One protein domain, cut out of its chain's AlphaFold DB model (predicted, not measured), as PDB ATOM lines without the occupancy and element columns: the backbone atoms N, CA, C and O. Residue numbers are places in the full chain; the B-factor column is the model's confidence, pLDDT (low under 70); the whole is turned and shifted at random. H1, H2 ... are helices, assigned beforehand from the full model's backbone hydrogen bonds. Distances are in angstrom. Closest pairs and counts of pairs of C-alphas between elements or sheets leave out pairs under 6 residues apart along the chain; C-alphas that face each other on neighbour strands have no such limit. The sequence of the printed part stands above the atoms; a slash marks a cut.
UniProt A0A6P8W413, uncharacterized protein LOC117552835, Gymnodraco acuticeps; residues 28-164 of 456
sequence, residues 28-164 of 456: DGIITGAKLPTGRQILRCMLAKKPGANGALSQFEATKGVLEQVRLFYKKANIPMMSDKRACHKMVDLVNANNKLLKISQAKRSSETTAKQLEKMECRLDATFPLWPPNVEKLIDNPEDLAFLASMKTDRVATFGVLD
ATOM      1  N   ASP A  28       4.655  15.825   1.099       81.44
ATOM      2  CA  ASP A  28       5.054  16.760   0.037       81.44
ATOM      3  C   ASP A  28       4.965  18.236   0.453       81.44
ATOM      4  O   ASP A  28       5.626  19.093  -0.137       81.44
ATOM      5  N   GLY A  29       4.184  18.557   1.491       81.62
ATOM      6  CA  GLY A  29       4.111  19.898   2.073       81.62
ATOM      7  C   GLY A  29       5.442  20.411   2.644       81.62
ATOM      8  O   GLY A  29       5.558  21.618   2.902       81.62
ATOM      9  N   ILE A  30       6.447  19.537   2.801       85.94
ATOM     10  CA  ILE A  30       7.775  19.849   3.341       85.94
ATOM     11  C   ILE A  30       8.876  19.496   2.327       85.94
ATOM     12  O   ILE A  30       9.044  18.343   1.936       85.94
ATOM     13  N   ILE A  31       9.700  20.475   1.940       88.62
ATOM     14  CA  ILE A  31      10.865  20.226   1.076       88.62
ATOM     15  C   ILE A  31      12.021  19.673   1.919       88.62
ATOM     16  O   ILE A  31      12.549  20.348   2.806       88.62
ATOM     17  N   THR A  32      12.455  18.452   1.602       84.81
ATOM     18  CA  THR A  32      13.542  17.732   2.284       84.81
ATOM     19  C   THR A  32      14.716  17.427   1.337       84.81
ATOM     20  O   THR A  32      14.621  17.596   0.121       84.81
ATOM     21  N   GLY A  33      15.859  17.007   1.893       85.00
ATOM     22  CA  GLY A  33      17.035  16.569   1.128       85.00
ATOM     23  C   GLY A  33      18.351  17.266   1.499       85.00
ATOM     24  O   GLY A  33      18.411  18.093   2.410       85.00
ATOM     25  N   ALA A  34      19.415  16.907   0.774       84.81
ATOM     26  CA  ALA A  34      20.796  17.361   0.995       84.81
ATOM     27  C   ALA A  34      21.408  18.116  -0.209       84.81
ATOM     28  O   ALA A  34      22.627  18.211  -0.322       84.81
ATOM     29  N   LYS A  35      20.562  18.605  -1.125       90.50
ATOM     30  CA  LYS A  35      20.912  19.309  -2.375       90.50
ATOM     31  C   LYS A  35      19.979  20.513  -2.546       90.50
ATOM     32  O   LYS A  35      18.975  20.591  -1.836       90.50
ATOM     33  N   LEU A  36      20.248  21.429  -3.482       93.81
ATOM     34  CA  LEU A  36      19.261  22.468  -3.811       93.81
ATOM     35  C   LEU A  36      17.968  21.830  -4.376       93.81
ATOM     36  O   LEU A  36      18.071  20.831  -5.103       93.81
ATOM     37  N   PRO A  37      16.767  22.371  -4.078       94.75
ATOM     38  CA  PRO A  37      15.507  21.755  -4.494       94.75
ATOM     39  C   PRO A  37      15.336  21.665  -6.015       94.75
ATOM     40  O   PRO A  37      15.725  22.578  -6.752       94.75
ATOM     41  N   THR A  38      14.725  20.579  -6.490       94.81
ATOM     42  CA  THR A  38      14.341  20.440  -7.905       94.81
ATOM     43  C   THR A  38      13.032  21.168  -8.217       94.81
ATOM     44  O   THR A  38      12.255  21.510  -7.315       94.81
ATOM     45  N   GLY A  39      12.739  21.359  -9.507       92.62
ATOM     46  CA  GLY A  39      11.409  21.791  -9.944       92.62
ATOM     47  C   GLY A  39      10.297  20.841  -9.470       92.62
ATOM     48  O   GLY A  39       9.247  21.306  -9.033       92.62
ATOM     49  N   ARG A  40      10.542  19.524  -9.466       90.69
ATOM     50  CA  ARG A  40       9.611  18.473  -9.020       90.69
ATOM     51  C   ARG A  40       9.254  18.637  -7.543       90.69
ATOM     52  O   ARG A  40       8.074  18.626  -7.205       90.69
ATOM     53  N   GLN A  41      10.247  18.870  -6.681       91.56
ATOM     54  CA  GLN A  41      10.032  19.093  -5.244       91.56
ATOM     55  C   GLN A  41       9.239  20.375  -4.969       91.56
ATOM     56  O   GLN A  41       8.277  20.354  -4.204       91.56
ATOM     57  N   ILE A  42       9.598  21.487  -5.621       91.69
ATOM     58  CA  ILE A  42       8.873  22.756  -5.461       91.69
ATOM     59  C   ILE A  42       7.443  22.638  -5.992       91.69
ATOM     60  O   ILE A  42       6.521  23.121  -5.341       91.69
ATOM     61  N   LEU A  43       7.229  21.967  -7.126       88.81
ATOM     62  CA  LEU A  43       5.893  21.776  -7.684       88.81
ATOM     63  C   LEU A  43       5.022  20.859  -6.808       88.81
ATOM     64  O   LEU A  43       3.872  21.215  -6.561       88.81
ATOM     65  N   ARG A  44       5.547  19.739  -6.285       87.62
ATOM     66  CA  ARG A  44       4.805  18.891  -5.326       87.62
ATOM     67  C   ARG A  44       4.438  19.680  -4.069       87.62
ATOM     68  O   ARG A  44       3.267  19.700  -3.708       87.62
ATOM     69  N   CYS A  45       5.369  20.451  -3.504       88.19
ATOM     70  CA  CYS A  45       5.108  21.296  -2.334       88.19
ATOM     71  C   CYS A  45       4.070  22.404  -2.597       88.19
ATOM     72  O   CYS A  45       3.152  22.608  -1.802       88.19
ATOM     73  N   MET A  46       4.145  23.068  -3.756       86.12
ATOM     74  CA  MET A  46       3.154  24.060  -4.201       86.12
ATOM     75  C   MET A  46       1.754  23.470  -4.419       86.12
ATOM     76  O   MET A  46       0.767  24.195  -4.299       86.12
ATOM     77  N   LEU A  47       1.650  22.186  -4.774       83.06
ATOM     78  CA  LEU A  47       0.370  21.507  -4.983       83.06
ATOM     79  C   LEU A  47      -0.166  20.853  -3.700       83.06
ATOM     80  O   LEU A  47      -1.377  20.847  -3.514       83.06
ATOM     81  N   ALA A  48       0.698  20.392  -2.793       81.00
ATOM     82  CA  ALA A  48       0.320  19.937  -1.451       81.00
ATOM     83  C   ALA A  48      -0.249  21.079  -0.592       81.00
ATOM     84  O   ALA A  48      -1.110  20.852   0.251       81.00
ATOM     85  N   LYS A  49       0.196  22.320  -0.841       74.69
ATOM     86  CA  LYS A  49      -0.332  23.545  -0.215       74.69
ATOM     87  C   LYS A  49      -1.428  24.251  -1.033       74.69
ATOM     88  O   LYS A  49      -1.733  25.406  -0.745       74.69
ATOM     89  N   LYS A  50      -2.018  23.610  -2.054       63.81
ATOM     90  CA  LYS A  50      -3.202  24.172  -2.736       63.81
ATOM     91  C   LYS A  50      -4.439  24.094  -1.827       63.81
ATOM     92  O   LYS A  50      -4.569  23.141  -1.064       63.81
ATOM     93  N   PRO A  51      -5.375  25.051  -1.939       51.69
ATOM     94  CA  PRO A  51      -6.593  25.049  -1.139       51.69
ATOM     95  C   PRO A  51      -7.541  23.909  -1.537       51.69
ATOM     96  O   PRO A  51      -7.795  23.687  -2.723       51.69
ATOM     97  N   GLY A  52      -8.112  23.239  -0.535       46.69
ATOM     98  CA  GLY A  52      -9.162  22.236  -0.696       46.69
ATOM     99  C   GLY A  52     -10.224  22.373   0.396       46.69
ATOM    100  O   GLY A  52      -9.964  22.012   1.536       46.69
ATOM    101  N   ALA A  53     -11.406  22.874   0.019       45.22
ATOM    102  CA  ALA A  53     -12.642  23.025   0.810       45.22
ATOM    103  C   ALA A  53     -12.576  23.826   2.135       45.22
ATOM    104  O   ALA A  53     -13.314  24.797   2.275       45.22
ATOM    105  N   ASN A  54     -11.712  23.461   3.086       44.22
ATOM    106  CA  ASN A  54     -11.721  23.969   4.461       44.22
ATOM    107  C   ASN A  54     -10.419  24.726   4.781       44.22
ATOM    108  O   ASN A  54      -9.346  24.129   4.767       44.22
ATOM    109  N   GLY A  55     -10.500  26.023   5.107       55.19
ATOM    110  CA  GLY A  55      -9.351  26.808   5.599       55.19
ATOM    111  C   GLY A  55      -8.276  27.121   4.545       55.19
ATOM    112  O   GLY A  55      -7.102  26.815   4.730       55.19
ATOM    113  N   ALA A  56      -8.676  27.708   3.415       54.78
ATOM    114  CA  ALA A  56      -7.794  27.980   2.281       54.78
ATOM    115  C   ALA A  56      -6.710  29.050   2.553       54.78
ATOM    116  O   ALA A  56      -7.032  30.183   2.899       54.78
ATOM    117  N   LEU A  57      -5.446  28.727   2.249       58.16
ATOM    118  CA  LEU A  57      -4.409  29.722   1.940       58.16
ATOM    119  C   LEU A  57      -4.510  30.141   0.465       58.16
ATOM    120  O   LEU A  57      -4.769  29.309  -0.413       58.16
ATOM    121  N   SER A  58      -4.255  31.414   0.168       70.69
ATOM    122  CA  SER A  58      -4.182  31.918  -1.207       70.69
ATOM    123  C   SER A  58      -2.977  31.345  -1.967       70.69
ATOM    124  O   SER A  58      -1.977  30.924  -1.380       70.69
ATOM    125  N   GLN A  59      -3.008  31.394  -3.306       73.19
ATOM    126  CA  GLN A  59      -1.856  30.991  -4.127       73.19
ATOM    127  C   GLN A  59      -0.586  31.795  -3.783       73.19
ATOM    128  O   GLN A  59       0.522  31.264  -3.881       73.19
ATOM    129  N   PHE A  60      -0.729  33.053  -3.357       73.56
ATOM    130  CA  PHE A  60       0.390  33.902  -2.947       73.56
ATOM    131  C   PHE A  60       0.993  33.451  -1.608       73.56
ATOM    132  O   PHE A  60       2.207  33.272  -1.513       73.56
ATOM    133  N   GLU A  61       0.158  33.180  -0.602       76.75
ATOM    134  CA  GLU A  61       0.596  32.671   0.707       76.75
ATOM    135  C   GLU A  61       1.191  31.267   0.606       76.75
ATOM    136  O   GLU A  61       2.240  31.009   1.196       76.75
ATOM    137  N   ALA A  62       0.598  30.388  -0.210       79.75
ATOM    138  CA  ALA A  62       1.184  29.094  -0.542       79.75
ATOM    139  C   ALA A  62       2.575  29.269  -1.175       79.75
ATOM    140  O   ALA A  62       3.528  28.631  -0.734       79.75
ATOM    141  N   THR A  63       2.729  30.198  -2.131       87.19
ATOM    142  CA  THR A  63       4.037  30.492  -2.750       87.19
ATOM    143  C   THR A  63       5.054  30.983  -1.718       87.19
ATOM    144  O   THR A  63       6.159  30.444  -1.653       87.19
ATOM    145  N   LYS A  64       4.681  31.931  -0.847       87.12
ATOM    146  CA  LYS A  64       5.537  32.425   0.248       87.12
ATOM    147  C   LYS A  64       5.916  31.298   1.226       87.12
ATOM    148  O   LYS A  64       7.084  31.143   1.572       87.12
ATOM    149  N   GLY A  65       4.954  30.446   1.587       86.81
ATOM    150  CA  GLY A  65       5.119  29.274   2.457       86.81
ATOM    151  C   GLY A  65       5.856  28.078   1.832       86.81
ATOM    152  O   GLY A  65       6.108  27.083   2.526       86.81
ATOM    153  N   VAL A  66       6.216  28.145   0.548       90.81
ATOM    154  CA  VAL A  66       7.227  27.273  -0.076       90.81
ATOM    155  C   VAL A  66       8.554  28.024  -0.228       90.81
ATOM    156  O   VAL A  66       9.605  27.433   0.016       90.81
ATOM    157  N   LEU A  67       8.535  29.326  -0.536       93.19
ATOM    158  CA  LEU A  67       9.745  30.140  -0.682       93.19
ATOM    159  C   LEU A  67      10.592  30.170   0.598       93.19
ATOM    160  O   LEU A  67      11.799  29.961   0.508       93.19
ATOM    161  N   GLU A  68       9.987  30.328   1.780       92.19
ATOM    162  CA  GLU A  68      10.733  30.281   3.052       92.19
ATOM    163  C   GLU A  68      11.406  28.916   3.287       92.19
ATOM    164  O   GLU A  68      12.510  28.850   3.826       92.19
ATOM    165  N   GLN A  69      10.807  27.815   2.813       92.62
ATOM    166  CA  GLN A  69      11.460  26.503   2.869       92.62
ATOM    167  C   GLN A  69      12.664  26.445   1.927       92.62
ATOM    168  O   GLN A  69      13.731  25.991   2.331       92.62
ATOM    169  N   VAL A  70      12.525  26.937   0.691       93.69
ATOM    170  CA  VAL A  70      13.616  26.956  -0.300       93.69
ATOM    171  C   VAL A  70      14.755  27.885   0.140       93.69
ATOM    172  O   VAL A  70      15.923  27.522  -0.010       93.69
ATOM    173  N   ARG A  71      14.443  29.024   0.773       93.12
ATOM    174  CA  ARG A  71      15.417  29.961   1.358       93.12
ATOM    175  C   ARG A  71      16.363  29.267   2.343       93.12
ATOM    176  O   ARG A  71      17.561  29.548   2.325       93.12
ATOM    177  N   LEU A  72      15.874  28.301   3.132       90.06
ATOM    178  CA  LEU A  72      16.732  27.492   4.009       90.06
ATOM    179  C   LEU A  72      17.796  26.706   3.229       90.06
ATOM    180  O   LEU A  72      18.905  26.562   3.729       90.06
ATOM    181  N   PHE A  73      17.501  26.204   2.026       91.81
ATOM    182  CA  PHE A  73      18.476  25.473   1.203       91.81
ATOM    183  C   PHE A  73      19.523  26.399   0.580       91.81
ATOM    184  O   PHE A  73      20.701  26.062   0.599       91.81
ATOM    185  N   TYR A  74      19.119  27.576   0.097       92.38
ATOM    186  CA  TYR A  74      20.050  28.568  -0.461       92.38
ATOM    187  C   TYR A  74      21.014  29.094   0.611       92.38
ATOM    188  O   TYR A  74      22.227  29.068   0.419       92.38
ATOM    189  N   LYS A  75      20.491  29.427   1.797       89.25
ATOM    190  CA  LYS A  75      21.292  29.791   2.974       89.25
ATOM    191  C   LYS A  75      22.208  28.656   3.456       89.25
ATOM    192  O   LYS A  75      23.338  28.920   3.850       89.25
ATOM    193  N   LYS A  76      21.748  27.395   3.443       85.38
ATOM    194  CA  LYS A  76      22.591  26.225   3.779       85.38
ATOM    195  C   LYS A  76      23.780  26.063   2.832       85.38
ATOM    196  O   LYS A  76      24.801  25.559   3.286       85.38
ATOM    197  N   ALA A  77      23.605  26.465   1.573       86.81
ATOM    198  CA  ALA A  77      24.578  26.387   0.488       86.81
ATOM    199  C   ALA A  77      25.440  27.651   0.319       86.81
ATOM    200  O   ALA A  77      26.191  27.723  -0.643       86.81
ATOM    201  N   ASN A  78      25.251  28.677   1.160       88.88
ATOM    202  CA  ASN A  78      25.888  29.993   1.023       88.88
ATOM    203  C   ASN A  78      25.662  30.696  -0.346       88.88
ATOM    204  O   ASN A  78      26.392  31.612  -0.710       88.88
ATOM    205  N   ILE A  79      24.631  30.303  -1.112       91.12
ATOM    206  CA  ILE A  79      24.363  30.835  -2.460       91.12
ATOM    207  C   ILE A  79      23.398  32.035  -2.391       91.12
ATOM    208  O   ILE A  79      22.273  31.877  -1.898       91.12
ATOM    209  N   PRO A  80      23.759  33.204  -2.962       91.81
ATOM    210  CA  PRO A  80      22.852  34.340  -3.119       91.81
ATOM    211  C   PRO A  80      21.560  33.974  -3.863       91.81
ATOM    212  O   PRO A  80      21.587  33.389  -4.949       91.81
ATOM    213  N   MET A  81      20.411  34.356  -3.302       93.56
ATOM    214  CA  MET A  81      19.095  34.171  -3.922       93.56
ATOM    215  C   MET A  81      18.623  35.472  -4.595       93.56
ATOM    216  O   MET A  81      18.958  36.572  -4.163       93.56
ATOM    217  N   MET A  82      17.828  35.360  -5.658       93.62
ATOM    218  CA  MET A  82      17.123  36.488  -6.268       93.62
ATOM    219  C   MET A  82      16.004  37.008  -5.359       93.62
ATOM    220  O   MET A  82      15.508  36.286  -4.497       93.62
ATOM    221  N   SER A  83      15.557  38.241  -5.608       92.88
ATOM    222  CA  SER A  83      14.482  38.873  -4.840       92.88
ATOM    223  C   SER A  83      13.188  38.051  -4.825       92.88
ATOM    224  O   SER A  83      12.776  37.479  -5.841       92.88
ATOM    225  N   ASP A  84      12.508  38.050  -3.676       91.44
ATOM    226  CA  ASP A  84      11.329  37.214  -3.417       91.44
ATOM    227  C   ASP A  84      10.223  37.402  -4.466       91.44
ATOM    228  O   ASP A  84       9.637  36.427  -4.924       91.44
ATOM    229  N   LYS A  85      10.001  38.636  -4.945       90.19
ATOM    230  CA  LYS A  85       9.055  38.933  -6.039       90.19
ATOM    231  C   LYS A  85       9.365  38.125  -7.310       90.19
ATOM    232  O   LYS A  85       8.447  37.598  -7.937       90.19
ATOM    233  N   ARG A  86      10.644  37.994  -7.681       91.75
ATOM    234  CA  ARG A  86      11.097  37.242  -8.867       91.75
ATOM    235  C   ARG A  86      11.085  35.730  -8.621       91.75
ATOM    236  O   ARG A  86      10.754  34.973  -9.535       91.75
ATOM    237  N   ALA A  87      11.390  35.298  -7.398       92.88
ATOM    238  CA  ALA A  87      11.315  33.896  -6.999       92.88
ATOM    239  C   ALA A  87       9.862  33.382  -6.986       92.88
ATOM    240  O   ALA A  87       9.560  32.390  -7.651       92.88
ATOM    241  N   CYS A  88       8.946  34.110  -6.335       91.31
ATOM    242  CA  CYS A  88       7.512  33.822  -6.343       91.31
ATOM    243  C   CYS A  88       6.949  33.766  -7.769       91.31
ATOM    244  O   CYS A  88       6.241  32.816  -8.096       91.31
ATOM    245  N   HIS A  89       7.310  34.720  -8.638       91.75
ATOM    246  CA  HIS A  89       6.896  34.703 -10.045       91.75
ATOM    247  C   HIS A  89       7.324  33.401 -10.739       91.75
ATOM    248  O   HIS A  89       6.475  32.692 -11.272       91.75
ATOM    249  N   LYS A  90       8.604  33.006 -10.630       94.00
ATOM    250  CA  LYS A  90       9.104  31.735 -11.187       94.00
ATOM    251  C   LYS A  90       8.341  30.508 -10.672       94.00
ATOM    252  O   LYS A  90       8.085  29.580 -11.442       94.00
ATOM    253  N   MET A  91       7.998  30.472  -9.384       92.81
ATOM    254  CA  MET A  91       7.260  29.357  -8.769       92.81
ATOM    255  C   MET A  91       5.810  29.300  -9.278       92.81
ATOM    256  O   MET A  91       5.317  28.224  -9.626       92.81
ATOM    257  N   VAL A  92       5.161  30.457  -9.429       89.81
ATOM    258  CA  VAL A  92       3.843  30.590 -10.070       89.81
ATOM    259  C   VAL A  92       3.900  30.196 -11.554       89.81
ATOM    260  O   VAL A  92       3.025  29.462 -12.008       89.81
ATOM    261  N   ASP A  93       4.952  30.561 -12.296       91.62
ATOM    262  CA  ASP A  93       5.163  30.140 -13.693       91.62
ATOM    263  C   ASP A  93       5.320  28.621 -13.836       91.62
ATOM    264  O   ASP A  93       4.887  28.036 -14.831       91.62
ATOM    265  N   LEU A  94       5.958  27.955 -12.866       90.56
ATOM    266  CA  LEU A  94       6.080  26.496 -12.843       90.56
ATOM    267  C   LEU A  94       4.710  25.832 -12.653       90.56
ATOM    268  O   LEU A  94       4.340  24.950 -13.430       90.56
ATOM    269  N   VAL A  95       3.935  26.305 -11.671       87.50
ATOM    270  CA  VAL A  95       2.565  25.835 -11.410       87.50
ATOM    271  C   VAL A  95       1.658  26.098 -12.618       87.50
ATOM    272  O   VAL A  95       0.926  25.205 -13.039       87.50
ATOM    273  N   ASN A  96       1.740  27.281 -13.229       87.75
ATOM    274  CA  ASN A  96       0.929  27.658 -14.387       87.75
ATOM    275  C   ASN A  96       1.307  26.883 -15.655       87.75
ATOM    276  O   ASN A  96       0.413  26.468 -16.392       87.75
ATOM    277  N   ALA A  97       2.598  26.626 -15.895       87.38
ATOM    278  CA  ALA A  97       3.039  25.736 -16.968       87.38
ATOM    279  C   ALA A  97       2.498  24.311 -16.768       87.38
ATOM    280  O   ALA A  97       1.916  23.746 -17.694       87.38
ATOM    281  N   ASN A  98       2.586  23.765 -15.548       86.50
ATOM    282  CA  ASN A  98       2.049  22.435 -15.260       86.50
ATOM    283  C   ASN A  98       0.521  22.373 -15.418       86.50
ATOM    284  O   ASN A  98      -0.003  21.457 -16.045       86.50
ATOM    285  N   ASN A  99      -0.202  23.384 -14.920       83.50
ATOM    286  CA  ASN A  99      -1.655  23.495 -15.082       83.50
ATOM    287  C   ASN A  99      -2.068  23.559 -16.573       83.50
ATOM    288  O   ASN A  99      -3.136  23.056 -16.920       83.50
ATOM    289  N   LYS A 100      -1.251  24.157 -17.459       84.44
ATOM    290  CA  LYS A 100      -1.498  24.158 -18.916       84.44
ATOM    291  C   LYS A 100      -1.334  22.759 -19.522       84.44
ATOM    292  O   LYS A 100      -2.212  22.336 -20.267       84.44
ATOM    293  N   LEU A 101      -0.279  22.023 -19.164       81.88
ATOM    294  CA  LEU A 101      -0.051  20.654 -19.654       81.88
ATOM    295  C   LEU A 101      -1.088  19.654 -19.113       81.88
ATOM    296  O   LEU A 101      -1.572  18.802 -19.856       81.88
ATOM    297  N   LEU A 102      -1.515  19.806 -17.854       75.94
ATOM    298  CA  LEU A 102      -2.593  19.006 -17.254       75.94
ATOM    299  C   LEU A 102      -3.917  19.114 -18.029       75.94
ATOM    300  O   LEU A 102      -4.632  18.118 -18.134       75.94
ATOM    301  N   LYS A 103      -4.222  20.286 -18.608       80.19
ATOM    302  CA  LYS A 103      -5.423  20.522 -19.433       80.19
ATOM    303  C   LYS A 103      -5.378  19.850 -20.815       80.19
ATOM    304  O   LYS A 103      -6.405  19.806 -21.485       80.19
ATOM    305  N   ILE A 104      -4.234  19.316 -21.255       79.62
ATOM    306  CA  ILE A 104      -4.145  18.577 -22.521       79.62
ATOM    307  C   ILE A 104      -4.758  17.185 -22.327       79.62
ATOM    308  O   ILE A 104      -4.299  16.415 -21.477       79.62
ATOM    309  N   SER A 105      -5.779  16.842 -23.117       75.88
ATOM    310  CA  SER A 105      -6.431  15.528 -23.073       75.88
ATOM    311  C   SER A 105      -5.455  14.399 -23.423       75.88
ATOM    312  O   SER A 105      -4.555  14.580 -24.243       75.88
ATOM    313  N   GLN A 106      -5.628  13.221 -22.812       70.69
ATOM    314  CA  GLN A 106      -4.702  12.086 -22.961       70.69
ATOM    315  C   GLN A 106      -4.449  11.723 -24.437       70.69
ATOM    316  O   GLN A 106      -3.297  11.600 -24.837       70.69
ATOM    317  N   ALA A 107      -5.501  11.690 -25.263       69.38
ATOM    318  CA  ALA A 107      -5.418  11.403 -26.699       69.38
ATOM    319  C   ALA A 107      -4.588  12.414 -27.524       69.38
ATOM    320  O   ALA A 107      -4.186  12.094 -28.636       69.38
ATOM    321  N   LYS A 108      -4.315  13.623 -27.008       71.31
ATOM    322  CA  LYS A 108      -3.446  14.617 -27.674       71.31
ATOM    323  C   LYS A 108      -1.987  14.563 -27.206       71.31
ATOM    324  O   LYS A 108      -1.137  15.196 -27.825       71.31
ATOM    325  N   ARG A 109      -1.666  13.803 -26.150       70.25
ATOM    326  CA  ARG A 109      -0.307  13.735 -25.567       70.25
ATOM    327  C   ARG A 109       0.687  12.922 -26.399       70.25
ATOM    328  O   ARG A 109       1.884  13.133 -26.253       70.25
ATOM    329  N   SER A 110       0.199  12.057 -27.286       68.94
ATOM    330  CA  SER A 110       0.986  11.299 -28.270       68.94
ATOM    331  C   SER A 110       1.405  12.114 -29.502       68.94
ATOM    332  O   SER A 110       2.221  11.645 -30.288       68.94
ATOM    333  N   SER A 111       0.880  13.332 -29.687       81.44
ATOM    334  CA  SER A 111       1.349  14.242 -30.738       81.44
ATOM    335  C   SER A 111       2.792  14.663 -30.458       81.44
ATOM    336  O   SER A 111       3.080  15.146 -29.365       81.44
ATOM    337  N   GLU A 112       3.681  14.541 -31.447       82.81
ATOM    338  CA  GLU A 112       5.117  14.853 -31.338       82.81
ATOM    339  C   GLU A 112       5.386  16.239 -30.717       82.81
ATOM    340  O   GLU A 112       6.207  16.384 -29.806       82.81
ATOM    341  N   THR A 113       4.636  17.259 -31.145       82.50
ATOM    342  CA  THR A 113       4.736  18.636 -30.636       82.50
ATOM    343  C   THR A 113       4.365  18.743 -29.158       82.50
ATOM    344  O   THR A 113       4.898  19.598 -28.453       82.50
ATOM    345  N   THR A 114       3.463  17.882 -28.680       80.31
ATOM    346  CA  THR A 114       3.113  17.787 -27.258       80.31
ATOM    347  C   THR A 114       4.142  16.950 -26.508       80.31
ATOM    348  O   THR A 114       4.616  17.402 -25.473       80.31
ATOM    349  N   ALA A 115       4.563  15.796 -27.035       79.69
ATOM    350  CA  ALA A 115       5.579  14.940 -26.421       79.69
ATOM    351  C   ALA A 115       6.866  15.722 -26.087       79.69
ATOM    352  O   ALA A 115       7.312  15.700 -24.940       79.69
ATOM    353  N   LYS A 116       7.365  16.544 -27.023       85.00
ATOM    354  CA  LYS A 116       8.514  17.447 -26.804       85.00
ATOM    355  C   LYS A 116       8.265  18.518 -25.726       85.00
ATOM    356  O   LYS A 116       9.199  18.951 -25.057       85.00
ATOM    357  N   GLN A 117       7.018  18.955 -25.517       83.50
ATOM    358  CA  GLN A 117       6.659  19.850 -24.401       83.50
ATOM    359  C   GLN A 117       6.606  19.111 -23.056       83.50
ATOM    360  O   GLN A 117       6.956  19.703 -22.034       83.50
ATOM    361  N   LEU A 118       6.186  17.841 -23.051       82.62
ATOM    362  CA  LEU A 118       6.158  16.992 -21.859       82.62
ATOM    363  C   LEU A 118       7.582  16.651 -21.399       82.62
ATOM    364  O   LEU A 118       7.919  16.898 -20.246       82.62
ATOM    365  N   GLU A 119       8.439  16.197 -22.314       84.75
ATOM    366  CA  GLU A 119       9.865  15.930 -22.078       84.75
ATOM    367  C   GLU A 119      10.599  17.177 -21.554       84.75
ATOM    368  O   GLU A 119      11.251  17.140 -20.510       84.75
ATOM    369  N   LYS A 120      10.405  18.332 -22.207       88.44
ATOM    370  CA  LYS A 120      10.965  19.616 -21.754       88.44
ATOM    371  C   LYS A 120      10.468  20.035 -20.365       88.44
ATOM    372  O   LYS A 120      11.181  20.751 -19.659       88.44
ATOM    373  N   MET A 121       9.263  19.623 -19.964       87.19
ATOM    374  CA  MET A 121       8.767  19.840 -18.605       87.19
ATOM    375  C   MET A 121       9.416  18.871 -17.613       87.19
ATOM    376  O   MET A 121       9.836  19.322 -16.553       87.19
ATOM    377  N   GLU A 122       9.562  17.593 -17.954       85.75
ATOM    378  CA  GLU A 122      10.190  16.583 -17.091       85.75
ATOM    379  C   GLU A 122      11.652  16.954 -16.778       85.75
ATOM    380  O   GLU A 122      12.027  17.082 -15.611       85.75
ATOM    381  N   CYS A 123      12.438  17.316 -17.799       88.44
ATOM    382  CA  CYS A 123      13.805  17.822 -17.626       88.44
ATOM    383  C   CYS A 123      13.859  19.109 -16.777       88.44
ATOM    384  O   CYS A 123      14.770  19.288 -15.968       88.44
ATOM    385  N   ARG A 124      12.864  20.004 -16.901       90.19
ATOM    386  CA  ARG A 124      12.727  21.205 -16.047       90.19
ATOM    387  C   ARG A 124      12.343  20.857 -14.601       90.19
ATOM    388  O   ARG A 124      12.607  21.659 -13.702       90.19
ATOM    389  N   LEU A 125      11.695  19.718 -14.374       90.44
ATOM    390  CA  LEU A 125      11.291  19.257 -13.051       90.44
ATOM    391  C   LEU A 125      12.433  18.545 -12.324       90.44
ATOM    392  O   LEU A 125      12.590  18.793 -11.132       90.44
ATOM    393  N   ASP A 126      13.267  17.751 -12.991       90.00
ATOM    394  CA  ASP A 126      14.410  17.098 -12.326       90.00
ATOM    395  C   ASP A 126      15.639  18.001 -12.166       90.00
ATOM    396  O   ASP A 126      16.402  17.849 -11.205       90.00
ATOM    397  N   ALA A 127      15.789  19.007 -13.031       92.19
ATOM    398  CA  ALA A 127      16.779  20.060 -12.847       92.19
ATOM    399  C   ALA A 127      16.583  20.831 -11.524       92.19
ATOM    400  O   ALA A 127      15.476  20.978 -10.991       92.19
ATOM    401  N   THR A 128      17.683  21.388 -11.009       94.94
ATOM    402  CA  THR A 128      17.659  22.332  -9.884       94.94
ATOM    403  C   THR A 128      16.797  23.532 -10.235       94.94
ATOM    404  O   THR A 128      16.976  24.127 -11.297       94.94
ATOM    405  N   PHE A 129      15.901  23.942  -9.339       95.25
ATOM    406  CA  PHE A 129      15.072  25.111  -9.598       95.25
ATOM    407  C   PHE A 129      15.885  26.405  -9.391       95.25
ATOM    408  O   PHE A 129      16.295  26.689  -8.259       95.25
ATOM    409  N   PRO A 130      16.147  27.202 -10.449       93.25
ATOM    410  CA  PRO A 130      17.168  28.243 -10.394       93.25
ATOM    411  C   PRO A 130      16.601  29.534  -9.797       93.25
ATOM    412  O   PRO A 130      15.951  30.323 -10.496       93.25
ATOM    413  N   LEU A 131      16.861  29.758  -8.509       95.50
ATOM    414  CA  LEU A 131      16.506  30.971  -7.762       95.50
ATOM    415  C   LEU A 131      17.721  31.846  -7.414       95.50
ATOM    416  O   LEU A 131      17.570  32.817  -6.687       95.50
ATOM    417  N   TRP A 132      18.903  31.579  -7.969       94.31
ATOM    418  CA  TRP A 132      20.057  32.487  -7.913       94.31
ATOM    419  C   TRP A 132      19.956  33.640  -8.942       94.31
ATOM    420  O   TRP A 132      19.259  33.496  -9.958       94.31
ATOM    421  N   PRO A 133      20.621  34.793  -8.723       92.88
ATOM    422  CA  PRO A 133      20.693  35.880  -9.704       92.88
ATOM    423  C   PRO A 133      21.561  35.508 -10.931       92.88
ATOM    424  O   PRO A 133      22.338  34.558 -10.862       92.88
ATOM    425  N   PRO A 134      21.463  36.236 -12.066       89.00
ATOM    426  CA  PRO A 134      22.184  35.890 -13.303       89.00
ATOM    427  C   PRO A 134      23.713  36.010 -13.226       89.00
ATOM    428  O   PRO A 134      24.404  35.460 -14.070       89.00
ATOM    429  N   ASN A 135      24.226  36.757 -12.247       91.06
ATOM    430  CA  ASN A 135      25.644  37.028 -12.014       91.06
ATOM    431  C   ASN A 135      26.180  36.317 -10.757       91.06
ATOM    432  O   ASN A 135      27.159  36.777 -10.177       91.06
ATOM    433  N   VAL A 136      25.523  35.245 -10.301       91.50
ATOM    434  CA  VAL A 136      25.833  34.566  -9.030       91.50
ATOM    435  C   VAL A 136      27.284  34.072  -8.939       91.50
ATOM    436  O   VAL A 136      27.877  34.140  -7.871       91.50
ATOM    437  N   GLU A 137      27.890  33.673 -10.057       91.69
ATOM    438  CA  GLU A 137      29.302  33.275 -10.160       91.69
ATOM    439  C   GLU A 137      30.284  34.411  -9.818       91.69
ATOM    440  O   GLU A 137      31.443  34.144  -9.529       91.69
ATOM    441  N   LYS A 138      29.828  35.671  -9.846       90.94
ATOM    442  CA  LYS A 138      30.593  36.868  -9.449       90.94
ATOM    443  C   LYS A 138      30.221  37.384  -8.051       90.94
ATOM    444  O   LYS A 138      30.623  38.483  -7.689       90.94
ATOM    445  N   LEU A 139      29.390  36.646  -7.312       88.94
ATOM    446  CA  LEU A 139      28.897  36.990  -5.969       88.94
ATOM    447  C   LEU A 139      29.263  35.919  -4.923       88.94
ATOM    448  O   LEU A 139      28.697  35.911  -3.831       88.94
ATOM    449  N   ILE A 140      30.137  34.977  -5.282       90.31
ATOM    450  CA  ILE A 140      30.598  33.882  -4.428       90.31
ATOM    451  C   ILE A 140      32.121  33.826  -4.549       90.31
ATOM    452  O   ILE A 140      32.642  33.373  -5.565       90.31
ATOM    453  N   ASP A 141      32.822  34.268  -3.506       85.81
ATOM    454  CA  ASP A 141      34.293  34.288  -3.473       85.81
ATOM    455  C   ASP A 141      34.897  32.913  -3.124       85.81
ATOM    456  O   ASP A 141      36.074  32.653  -3.366       85.81
ATOM    457  N   ASN A 142      34.098  32.019  -2.531       85.31
ATOM    458  CA  ASN A 142      34.538  30.701  -2.081       85.31
ATOM    459  C   ASN A 142      34.556  29.681  -3.245       85.31
ATOM    460  O   ASN A 142      33.490  29.377  -3.794       85.31
ATOM    461  N   PRO A 143      35.712  29.073  -3.586       85.38
ATOM    462  CA  PRO A 143      35.790  28.066  -4.645       85.38
ATOM    463  C   PRO A 143      34.975  26.795  -4.351       85.38
ATOM    464  O   PRO A 143      34.495  26.164  -5.293       85.38
ATOM    465  N   GLU A 144      34.760  26.427  -3.081       84.88
ATOM    466  CA  GLU A 144      33.931  25.264  -2.722       84.88
ATOM    467  C   GLU A 144      32.441  25.515  -3.023       84.88
ATOM    468  O   GLU A 144      31.776  24.673  -3.633       84.88
ATOM    469  N   ASP A 145      31.931  26.704  -2.679       88.25
ATOM    470  CA  ASP A 145      30.544  27.108  -2.960       88.25
ATOM    471  C   ASP A 145      30.307  27.272  -4.477       88.25
ATOM    472  O   ASP A 145      29.248  26.893  -4.989       88.25
ATOM    473  N   LEU A 146      31.307  27.768  -5.222       90.25
ATOM    474  CA  LEU A 146      31.285  27.810  -6.691       90.25
ATOM    475  C   LEU A 146      31.233  26.402  -7.307       90.25
ATOM    476  O   LEU A 146      30.429  26.164  -8.211       90.25
ATOM    477  N   ALA A 147      32.036  25.456  -6.809       88.56
ATOM    478  CA  ALA A 147      32.024  24.067  -7.277       88.56
ATOM    479  C   ALA A 147      30.689  23.363  -6.963       88.56
ATOM    480  O   ALA A 147      30.130  22.669  -7.820       88.56
ATOM    481  N   PHE A 148      30.121  23.599  -5.774       91.50
ATOM    482  CA  PHE A 148      28.782  23.119  -5.421       91.50
ATOM    483  C   PHE A 148      27.710  23.703  -6.357       91.50
ATOM    484  O   PHE A 148      26.884  22.956  -6.890       91.50
ATOM    485  N   LEU A 149      27.742  25.014  -6.626       93.00
ATOM    486  CA  LEU A 149      26.827  25.669  -7.566       93.00
ATOM    487  C   LEU A 149      26.979  25.140  -9.003       93.00
ATOM    488  O   LEU A 149      25.972  25.001  -9.700       93.00
ATOM    489  N   ALA A 150      28.201  24.831  -9.445       92.06
ATOM    490  CA  ALA A 150      28.462  24.245 -10.759       92.06
ATOM    491  C   ALA A 150      27.813  22.857 -10.891       92.06
ATOM    492  O   ALA A 150      27.029  22.645 -11.815       92.06
ATOM    493  N   SER A 151      28.022  21.959  -9.918       92.12
ATOM    494  CA  SER A 151      27.327  20.659  -9.869       92.12
ATOM    495  C   SER A 151      25.803  20.834  -9.804       92.12
ATOM    496  O   SER A 151      25.063  20.171 -10.530       92.12
ATOM    497  N   MET A 152      25.295  21.798  -9.026       93.50
ATOM    498  CA  MET A 152      23.858  22.116  -9.003       93.50
ATOM    499  C   MET A 152      23.315  22.680 -10.334       93.50
ATOM    500  O   MET A 152      22.096  22.728 -10.493       93.50
ATOM    501  N   LYS A 153      24.155  23.083 -11.295       91.88
ATOM    502  CA  LYS A 153      23.726  23.470 -12.653       91.88
ATOM    503  C   LYS A 153      23.751  22.310 -13.653       91.88
ATOM    504  O   LYS A 153      23.093  22.423 -14.685       91.88
ATOM    505  N   THR A 154      24.466  21.224 -13.357       90.38
ATOM    506  CA  THR A 154      24.697  20.099 -14.277       90.38
ATOM    507  C   THR A 154      24.223  18.764 -13.687       90.38
ATOM    508  O   THR A 154      23.034  18.457 -13.738       90.38
ATOM    509  N   ASP A 155      25.135  17.970 -13.131       85.19
ATOM    510  CA  ASP A 155      24.936  16.579 -12.705       85.19
ATOM    511  C   ASP A 155      24.171  16.428 -11.379       85.19
ATOM    512  O   ASP A 155      23.708  15.338 -11.032       85.19
ATOM    513  N   ARG A 156      24.050  17.522 -10.618       91.06
ATOM    514  CA  ARG A 156      23.549  17.566  -9.240       91.06
ATOM    515  C   ARG A 156      24.208  16.530  -8.322       91.06
ATOM    516  O   ARG A 156      23.563  16.101  -7.368       91.06
ATOM    517  N   VAL A 157      25.450  16.104  -8.552       85.56
ATOM    518  CA  VAL A 157      26.144  15.089  -7.733       85.56
ATOM    519  C   VAL A 157      26.389  15.583  -6.303       85.56
ATOM    520  O   VAL A 157      26.065  14.854  -5.359       85.56
ATOM    521  N   ALA A 158      26.868  16.820  -6.136       84.94
ATOM    522  CA  ALA A 158      27.279  17.387  -4.848       84.94
ATOM    523  C   ALA A 158      26.154  17.438  -3.789       84.94
ATOM    524  O   ALA A 158      24.966  17.515  -4.110       84.94
ATOM    525  N   THR A 159      26.525  17.413  -2.503       85.62
ATOM    526  CA  THR A 159      25.607  17.495  -1.345       85.62
ATOM    527  C   THR A 159      26.168  18.407  -0.257       85.62
ATOM    528  O   THR A 159      27.376  18.617  -0.213       85.62
ATOM    529  N   PHE A 160      25.308  18.912   0.637       78.94
ATOM    530  CA  PHE A 160      25.743  19.687   1.806       78.94
ATOM    531  C   PHE A 160      26.678  18.863   2.706       78.94
ATOM    532  O   PHE A 160      26.314  17.780   3.184       78.94
ATOM    533  N   GLY A 161      27.860  19.406   2.974       64.12
ATOM    534  CA  GLY A 161      28.931  18.772   3.723       64.12
ATOM    535  C   GLY A 161      28.642  18.585   5.215       64.12
ATOM    536  O   GLY A 161      27.737  19.166   5.827       64.12
ATOM    537  N   VAL A 162      29.474  17.760   5.856       54.50
ATOM    538  CA  VAL A 162      29.477  17.621   7.324       54.50
ATOM    539  C   VAL A 162      30.042  18.886   7.991       54.50
ATOM    540  O   VAL A 162      29.608  19.244   9.087       54.50
ATOM    541  N   LEU A 163      30.948  19.596   7.308       48.56
ATOM    542  CA  LEU A 163      31.472  20.902   7.718       48.56
ATOM    543  C   LEU A 163      30.385  21.989   7.692       48.56
ATOM    544  O   LEU A 163      30.270  22.746   8.661       48.56
ATOM    545  N   ASP A 164      29.513  21.994   6.682       53.94
ATOM    546  CA  ASP A 164      28.425  22.969   6.535       53.94
ATOM    547  C   ASP A 164      27.494  22.941   7.743       53.94
ATOM    548  O   ASP A 164      27.088  23.988   8.227       53.94
TER     549      ASP A 164
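This is residues 28 to 164 of the 456 residues of the protein "uncharacterized protein LOC117552835" of Gymnodraco acuticeps (UniProt A0A6P8W413). Three helices, H1, H2 and H3, pack crosswise on one another as a small cluster, with H1 and H2 folded back as a hairpin and H3 crossing both. H4 meets H1 at their ends and makes a corner with it, while H5, reached by a long link, lies away from the other helices on the far side of the domain. The printed part has 137 residues with five named helices, in the order H1 to H5, and no named strand: its class is all helix. It is compact, with a radius of gyration of the C-alphas of 16.4 A, and spans 50 by 41 by 26 A.

H1, residues 39 to 48, is the hub, touching three other helices. H2, residues 59 to 76, touches it with residues 62 to 66 alone; the closest C-alphas, of Met 46 and Ala 62, are 6.5 A apart. H1 and H2 form a helical hairpin, at a steep tilt of 42 degrees, opposite ways. H3, residues 84 to 102, touches H1 with residues 91 to 95 alone, about perpendicular at 83 degrees; the closest C-alphas, of Leu 43 and Val 95, are 6.4 A apart. H2, with residues 60 to 67 alone, touches H3, with residues 84 to 92 alone, at a steep tilt of 63 degrees, opposite ways; the closest C-alphas, of Thr 63 and Cys 88, are 6.0 A apart. H4, residues 112 to 126, and H1 touch only at their ends, about perpendicular at 87 degrees, with the closest C-alphas, of Gly 39 and Leu 125, 4.0 A apart. H3 and H4 are close but not clearly touching: their closest C-alphas, of Leu 101 and Leu 118, are 7.5 A apart. H5, residues 143 to 153, touches no helix. Every O i to N i+4 pair is within hydrogen-bond range in H1, H3 and H5; in H2 it is 12 of 14 and in H4 10 of 11.

H1 begins at C-alpha 39 (11.409, 21.791, -9.944) and is 14.1 A long from first to last C-alpha. H2 is 26.1 A long, H3 26.8 A and H4 21.3 A. H4 begins at C-alpha 112 (5.117, 14.853, -31.338). H5, 15.2 A long, ends at C-alpha 153 (23.726, 23.470, -12.653).

The two C-alphas farthest apart, of Ala 107 and Asp 141, are 51.4 A apart. The printed part has no cut. The link from H4 to H5, residues 127 to 142, is long; the other three are short. The mean pLDDT of the printed part is 84.2, and it is under 70 at residues 50 to 57, 107, 110 and 161 to 164.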